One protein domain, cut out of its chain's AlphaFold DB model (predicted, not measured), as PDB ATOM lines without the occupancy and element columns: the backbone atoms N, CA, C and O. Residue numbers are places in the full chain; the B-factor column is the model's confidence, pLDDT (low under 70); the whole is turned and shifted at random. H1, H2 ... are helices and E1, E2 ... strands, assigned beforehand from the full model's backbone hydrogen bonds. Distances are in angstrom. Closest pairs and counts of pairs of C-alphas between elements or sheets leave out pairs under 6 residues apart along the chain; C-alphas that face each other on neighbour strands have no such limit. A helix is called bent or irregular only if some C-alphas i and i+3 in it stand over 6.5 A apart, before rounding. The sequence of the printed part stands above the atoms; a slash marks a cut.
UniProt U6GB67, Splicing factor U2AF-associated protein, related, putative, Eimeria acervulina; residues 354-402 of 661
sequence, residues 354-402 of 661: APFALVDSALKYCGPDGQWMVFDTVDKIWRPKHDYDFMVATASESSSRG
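AT A GLANCE: This is residues 354 to 402 of the 661 residues of the protein "Splicing factor U2AF-associated protein, related, putative" of Eimeria acervulina (UniProt U6GB67). A small three-stranded antiparallel sheet, E1, E2 and E3, has one long helix, H1, that starts directly at the end of E3 and slopes away from the sheet, so that residues 394 to 402 stick out as a free arm. Before the sheet, residues 354 to 363 form a looped lead-in without a named element, which folds beside the first turns of H1. The printed part has 49 residues, with three named strands and then one named helix along the chain in the order E1, E2, E3, H1; the sheet's order is E1, E2, E3, and the class is mixed, helices and strands. The whole is only just compact, close to loose, with a radius of gyration of the C-alphas of 11.6 A. The C-alphas span 41 by 18 by 18 A, a rod in outline with the free arm at one end, while the 40 residues of the body without that arm span 25 by 19 by 18 A.

IN THESE COORDINATES: The printed part begins at Ala 354, with its C-alpha at (-38.157, 102.179, -9.158), and residues 354 to 363 hold no named helix and no named strand. Strand E1 follows, residues 364 to 366, 3 residues and 6.9 A from first to last C-alpha, beginning with C-alpha 364 at (-38.912, 94.773, -19.108). E2, residues 372 to 376, is the longest strand by residues, with 5 residues over 12.6 A. E3, residues 381 to 384, has 4 residues over 10.1 A. H1, residues 385 to 400, has 16 residues, is 22.6 A long and is not bent; it ends with C-alpha 400 at (-43.281, 104.956, 6.238).

HOW THE PARTS SIT: The three strands form a meander, each strand after the first being the antiparallel neighbour of the one before, with E1 and E3 as edge strands and E2 as the inner strand. E1 and E2 are a hairpin, antiparallel with an angle of 153 degrees between their directions. The C-alphas of Cys 366 and Trp 372 face each other at 4.6 A, and N 373 and O 365 are within hydrogen-bond range at 2.8 A, as are N 365 and O 373 at 3.0 A. E2 and E3 are also a hairpin, antiparallel at 148 degrees. Here the C-alphas of Phe 375 and Trp 382 face each other at 4.3 A, and N 374 and O 383 are within hydrogen-bond range at 2.8 A, as are N 376 and O 381 at 2.9 A. H1 is on the sheet, with a height over the sheet of 11.6 A. It lies over E3, and it stands up from the sheet, its line rising 46 degrees out of the local plane. H1 touches E2, where the closest C-alphas are those of Met 373 and Lys 385, 5.4 A apart. In H1 every O i to N i+4 pair is within hydrogen-bond range.

THE WHOLE: The two C-alphas farthest apart are those of Pro 368 and Gly 402, at 41.1 A, and the first and last printed C-alphas are 20.4 A apart. Residues 394 to 402, of which 394 to 400 belong to H1, stand free. The printed part runs from 354 to 402 with no cut. The links E1 to E2, with 5 residues, E2 to E3, with 4, and E3 to H1, with 0, are tight, and there is no long link. The mean pLDDT of the printed part of this model is 91.2; residues 399 to 402 are under 70.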
ATOM      1  N   ALA A 354     -37.141 101.338  -8.530       92.06
ATOM      2  CA  ALA A 354     -38.157 102.179  -9.158       92.06
ATOM      3  C   ALA A 354     -39.485 101.406  -9.308       92.06
ATOM      4  O   ALA A 354     -39.452 100.219  -9.618       92.06
ATOM      5  N   PRO A 355     -40.666 102.034  -9.149       94.88
ATOM      6  CA  PRO A 355     -41.941 101.367  -9.426       94.88
ATOM      7  C   PRO A 355     -42.042 100.990 -10.911       94.88
ATOM      8  O   PRO A 355     -41.533 101.726 -11.757       94.88
ATOM      9  N   PHE A 356     -42.743  99.898 -11.254       95.62
ATOM     10  CA  PHE A 356     -42.763  99.327 -12.614       95.62
ATOM     11  C   PHE A 356     -42.999 100.351 -13.740       95.62
ATOM     12  O   PHE A 356     -42.378 100.264 -14.797       95.62
ATOM     13  N   ALA A 357     -43.856 101.353 -13.527       94.50
ATOM     14  CA  ALA A 357     -44.119 102.412 -14.506       94.50
ATOM     15  C   ALA A 357     -42.868 103.227 -14.907       94.50
ATOM     16  O   ALA A 357     -42.809 103.707 -16.034       94.50
ATOM     17  N   LEU A 358     -41.875 103.352 -14.018       94.88
ATOM     18  CA  LEU A 358     -40.635 104.119 -14.209       94.88
ATOM     19  C   LEU A 358     -39.401 103.252 -14.514       94.88
ATOM     20  O   LEU A 358     -38.336 103.799 -14.786       94.88
ATOM     21  N   VAL A 359     -39.514 101.922 -14.462       95.38
ATOM     22  CA  VAL A 359     -38.437 101.014 -14.896       95.38
ATOM     23  C   VAL A 359     -38.269 101.105 -16.419       95.38
ATOM     24  O   VAL A 359     -39.263 101.204 -17.142       95.38
ATOM     25  N   ASP A 360     -37.033 101.054 -16.914       96.44
ATOM     26  CA  ASP A 360     -36.730 101.106 -18.350       96.44
ATOM     27  C   ASP A 360     -37.425  99.969 -19.127       96.44
ATOM     28  O   ASP A 360     -37.508  98.830 -18.664       96.44
ATOM     29  N   SER A 361     -37.897 100.278 -20.333       95.75
ATOM     30  CA  SER A 361     -38.242  99.318 -21.387       95.75
ATOM     31  C   SER A 361     -37.207  98.202 -21.580       95.75
ATOM     32  O   SER A 361     -37.599  97.047 -21.682       95.75
ATOM     33  N   ALA A 362     -35.906  98.508 -21.571       96.44
ATOM     34  CA  ALA A 362     -34.832  97.524 -21.738       96.44
ATOM     35  C   ALA A 362     -34.712  96.532 -20.562       96.44
ATOM     36  O   ALA A 362     -34.095  95.477 -20.692       96.44
ATOM     37  N   LEU A 363     -35.317  96.855 -19.413       97.31
ATOM     38  CA  LEU A 363     -35.364  96.018 -18.208       97.31
ATOM     39  C   LEU A 363     -36.735  95.343 -18.026       97.31
ATOM     40  O   LEU A 363     -37.019  94.779 -16.966       97.31
ATOM     41  N   LYS A 364     -37.592  95.403 -19.051       97.94
ATOM     42  CA  LYS A 364     -38.912  94.773 -19.108       97.94
ATOM     43  C   LYS A 364     -38.954  93.772 -20.251       97.94
ATOM     44  O   LYS A 364     -38.510  94.050 -21.358       97.94
ATOM     45  N   TYR A 365     -39.573  92.632 -19.995       97.38
ATOM     46  CA  TYR A 365     -39.863  91.628 -21.008       97.38
ATOM     47  C   TYR A 365     -41.312  91.166 -20.848       97.38
ATOM     48  O   TYR A 365     -41.813  91.091 -19.728       97.38
ATOM     49  N   CYS A 366     -41.995  90.876 -21.952       97.50
ATOM     50  CA  CYS A 366     -43.305  90.234 -21.926       97.50
ATOM     51  C   CYS A 366     -43.122  88.786 -22.379       97.50
ATOM     52  O   CYS A 366     -42.689  88.546 -23.506       97.50
ATOM     53  N   GLY A 367     -43.426  87.838 -21.494       95.56
ATOM     54  CA  GLY A 367     -43.346  86.413 -21.786       95.56
ATOM     55  C   GLY A 367     -44.347  85.974 -22.862       95.56
ATOM     56  O   GLY A 367     -45.323  86.682 -23.134       95.56
ATOM     57  N   PRO A 368     -44.145  84.786 -23.464       91.62
ATOM     58  CA  PRO A 368     -45.078  84.209 -24.438       91.62
ATOM     59  C   PRO A 368     -46.447  83.848 -23.828       91.62
ATOM     60  O   PRO A 368     -47.401  83.597 -24.556       91.62
ATOM     61  N   ASP A 369     -46.548  83.839 -22.499       95.19
ATOM     62  CA  ASP A 369     -47.771  83.703 -21.706       95.19
ATOM     63  C   ASP A 369     -48.464  85.050 -21.405       95.19
ATOM     64  O   ASP A 369     -49.505  85.083 -20.748       95.19
ATOM     65  N   GLY A 370     -47.893  86.170 -21.862       97.06
ATOM     66  CA  GLY A 370     -48.370  87.523 -21.579       97.06
ATOM     67  C   GLY A 370     -47.956  88.079 -20.211       97.06
ATOM     68  O   GLY A 370     -48.396  89.174 -19.850       97.06
ATOM     69  N   GLN A 371     -47.123  87.375 -19.433       97.56
ATOM     70  CA  GLN A 371     -46.647  87.890 -18.149       97.56
ATOM     71  C   GLN A 371     -45.497  88.880 -18.330       97.56
ATOM     72  O   GLN A 371     -44.488  88.606 -18.978       97.56
ATOM     73  N   TRP A 372     -45.625  90.043 -17.693       97.56
ATOM     74  CA  TRP A 372     -44.539  91.012 -17.609       97.56
ATOM     75  C   TRP A 372     -43.491  90.550 -16.598       97.56
ATOM     76  O   TRP A 372     -43.789  90.397 -15.414       97.56
ATOM     77  N   MET A 373     -42.259  90.391 -17.066       98.00
ATOM     78  CA  MET A 373     -41.060  90.143 -16.274       98.00
ATOM     79  C   MET A 373     -40.227  91.426 -16.184       98.00
ATOM     80  O   MET A 373     -40.160  92.212 -17.131       98.00
ATOM     81  N   VAL A 374     -39.582  91.631 -15.039       98.19
ATOM     82  CA  VAL A 374     -38.740  92.794 -14.729       98.19
ATOM     83  C   VAL A 374     -37.355  92.306 -14.332       98.19
ATOM     84  O   VAL A 374     -37.250  91.446 -13.457       98.19
ATOM     85  N   PHE A 375     -36.297  92.851 -14.929       97.75
ATOM     86  CA  PHE A 375     -34.941  92.597 -14.456       97.75
ATOM     87  C   PHE A 375     -34.653  93.470 -13.239       97.75
ATOM     88  O   PHE A 375     -34.529  94.694 -13.337       97.75
ATOM     89  N   ASP A 376     -34.550  92.843 -12.072       96.94
ATOM     90  CA  ASP A 376     -34.230  93.543 -10.841       96.94
ATOM     91  C   ASP A 376     -32.744  93.911 -10.818       96.94
ATOM     92  O   ASP A 376     -31.868  93.067 -10.623       96.94
ATOM     93  N   THR A 377     -32.444  95.194 -11.011       93.75
ATOM     94  CA  THR A 377     -31.067  95.702 -11.065       93.75
ATOM     95  C   THR A 377     -30.327  95.604  -9.733       93.75
ATOM     96  O   THR A 377     -29.098  95.726  -9.740       93.75
ATOM     97  N   VAL A 378     -31.031  95.352  -8.624       91.06
ATOM     98  CA  VAL A 378     -30.449  95.101  -7.298       91.06
ATOM     99  C   VAL A 378     -30.012  93.639  -7.183       91.06
ATOM    100  O   VAL A 378     -28.823  93.374  -7.023       91.06
ATOM    101  N   ASP A 379     -30.945  92.699  -7.356       91.81
ATOM    102  CA  ASP A 379     -30.705  91.258  -7.153       91.81
ATOM    103  C   ASP A 379     -30.115  90.538  -8.387       91.81
ATOM    104  O   ASP A 379     -29.736  89.372  -8.301       91.81
ATOM    105  N   LYS A 380     -30.058  91.212  -9.545       95.12
ATOM    106  CA  LYS A 380     -29.619  90.690 -10.857       95.12
ATOM    107  C   LYS A 380     -30.437  89.507 -11.397       95.12
ATOM    108  O   LYS A 380     -29.917  88.697 -12.162       95.12
ATOM    109  N   ILE A 381     -31.722  89.425 -11.048       97.00
ATOM    110  CA  ILE A 381     -32.628  88.364 -11.516       97.00
ATOM    111  C   ILE A 381     -33.902  88.918 -12.157       97.00
ATOM    112  O   ILE A 381     -34.417  89.965 -11.766       97.00
ATOM    113  N   TRP A 382     -34.435  88.178 -13.129       97.38
ATOM    114  CA  TRP A 382     -35.761  88.426 -13.689       97.38
ATOM    115  C   TRP A 382     -36.842  87.970 -12.703       97.38
ATOM    116  O   TRP A 382     -36.835  86.824 -12.254       97.38
ATOM    117  N   ARG A 383     -37.784  88.859 -12.378       97.75
ATOM    118  CA  ARG A 383     -38.916  88.608 -11.471       97.75
ATOM    119  C   ARG A 383     -40.246  88.902 -12.178       97.75
ATOM    120  O   ARG A 383     -40.288  89.846 -12.968       97.75
ATOM    121  N   PRO A 384     -41.342  88.181 -11.879       98.00
ATOM    122  CA  PRO A 384     -42.677  88.583 -12.314       98.00
ATOM    123  C   PRO A 384     -43.015  89.994 -11.824       98.00
ATOM    124  O   PRO A 384     -42.684  90.367 -10.697       98.00
ATOM    125  N   LYS A 385     -43.720  90.778 -12.648       97.44
ATOM    126  CA  LYS A 385     -44.140  92.153 -12.329       97.44
ATOM    127  C   LYS A 385     -44.853  92.244 -10.979       97.44
ATOM    128  O   LYS A 385     -44.604  93.185 -10.236       97.44
ATOM    129  N   HIS A 386     -45.720  91.279 -10.670       97.25
ATOM    130  CA  HIS A 386     -46.448  91.225  -9.401       97.25
ATOM    131  C   HIS A 386     -45.498  91.188  -8.194       97.25
ATOM    132  O   HIS A 386     -45.650  91.972  -7.260       97.25
ATOM    133  N   ASP A 387     -44.477  90.335  -8.244       96.88
ATOM    134  CA  ASP A 387     -43.525  90.154  -7.147       96.88
ATOM    135  C   ASP A 387     -42.571  91.349  -7.037       96.88
ATOM    136  O   ASP A 387     -42.213  91.770  -5.937       96.88
ATOM    137  N   TYR A 388     -42.204  91.947  -8.174       96.75
ATOM    138  CA  TYR A 388     -41.431  93.186  -8.210       96.75
ATOM    139  C   TYR A 388     -42.210  94.362  -7.591       96.75
ATOM    140  O   TYR A 388     -41.694  95.037  -6.699       96.75
ATOM    141  N   ASP A 389     -43.472  94.561  -7.988       96.06
ATOM    142  CA  ASP A 389     -44.355  95.576  -7.400       96.06
ATOM    143  C   ASP A 389     -44.594  95.317  -5.899       96.06
ATOM    144  O   ASP A 389     -44.595  96.264  -5.112       96.06
ATOM    145  N   PHE A 390     -44.722  94.053  -5.471       95.62
ATOM    146  CA  PHE A 390     -44.851  93.682  -4.057       95.62
ATOM    147  C   PHE A 390     -43.609  94.056  -3.232       95.62
ATOM    148  O   PHE A 390     -43.739  94.591  -2.126       95.62
ATOM    149  N   MET A 391     -42.397  93.845  -3.762       94.44
ATOM    150  CA  MET A 391     -41.164  94.278  -3.093       94.44
ATOM    151  C   MET A 391     -41.057  95.806  -3.002       94.44
ATOM    152  O   MET A 391     -40.712  96.325  -1.939       94.44
ATOM    153  N   VAL A 392     -41.385  96.531  -4.079       92.94
ATOM    154  CA  VAL A 392     -41.389  98.008  -4.091       92.94
ATOM    155  C   VAL A 392     -42.419  98.560  -3.096       92.94
ATOM    156  O   VAL A 392     -42.110  99.474  -2.328       92.94
ATOM    157  N   ALA A 393     -43.619  97.972  -3.040       90.94
ATOM    158  CA  ALA A 393     -44.643  98.332  -2.061       90.94
ATOM    159  C   ALA A 393     -44.149  98.107  -0.620       90.94
ATOM    160  O   ALA A 393     -44.146  99.050   0.174       90.94
ATOM    161  N   THR A 394     -43.635  96.912  -0.310       87.50
ATOM    162  CA  THR A 394     -43.112  96.546   1.024       87.50
ATOM    163  C   THR A 394     -41.970  97.471   1.477       87.50
ATOM    164  O   THR A 394     -41.893  97.861   2.648       87.50
ATOM    165  N   ALA A 395     -41.101  97.893   0.551       85.25
ATOM    166  CA  ALA A 395     -40.056  98.883   0.819       85.25
ATOM    167  C   ALA A 395     -40.638 100.260   1.182       85.25
ATOM    168  O   ALA A 395     -40.188 100.908   2.129       85.25
ATOM    169  N   SER A 396     -41.672 100.702   0.460       81.06
ATOM    170  CA  SER A 396     -42.330 101.984   0.731       81.06
ATOM    171  C   SER A 396     -43.071 101.994   2.078       81.06
ATOM    172  O   SER A 396     -42.964 102.965   2.831       81.06
ATOM    173  N   GLU A 397     -43.745 100.896   2.444       80.00
ATOM    174  CA  GLU A 397     -44.463 100.783   3.719       80.00
ATOM    175  C   GLU A 397     -43.508 100.738   4.918       80.00
ATOM    176  O   GLU A 397     -43.718 101.464   5.897       80.00
ATOM    177  N   SER A 398     -42.426  99.957   4.839       70.50
ATOM    178  CA  SER A 398     -41.410  99.886   5.903       70.50
ATOM    179  C   SER A 398     -40.675 101.216   6.107       70.50
ATOM    180  O   SER A 398     -40.419 101.599   7.247       70.50
ATOM    181  N   SER A 399     -40.442 101.983   5.038       66.56
ATOM    182  CA  SER A 399     -39.934 103.361   5.124       66.56
ATOM    183  C   SER A 399     -40.931 104.325   5.797       66.56
ATOM    184  O   SER A 399     -40.534 105.212   6.555       66.56
ATOM    185  N   SER A 400     -42.242 104.135   5.590       58.03
ATOM    186  CA  SER A 400     -43.281 104.956   6.238       58.03
ATOM    187  C   SER A 400     -43.435 104.669   7.741       58.03
ATOM    188  O   SER A 400     -43.711 105.581   8.523       58.03
ATOM    189  N   ARG A 401     -43.211 103.414   8.157       56.97
ATOM    190  CA  ARG A 401     -43.186 102.965   9.556       56.97
ATOM    191  C   ARG A 401     -41.761 102.945  10.110       56.97
ATOM    192  O   ARG A 401     -41.270 101.912  10.562       56.97
ATOM    193  N   GLY A 402     -41.125 104.116  10.153       50.00
ATOM    194  CA  GLY A 402     -39.980 104.313  11.045       50.00
ATOM    195  C   GLY A 402     -40.354 103.928  12.491       50.00
ATOM    196  O   GLY A 402     -41.518 104.103  12.871       50.00
TER     197      GLY A 402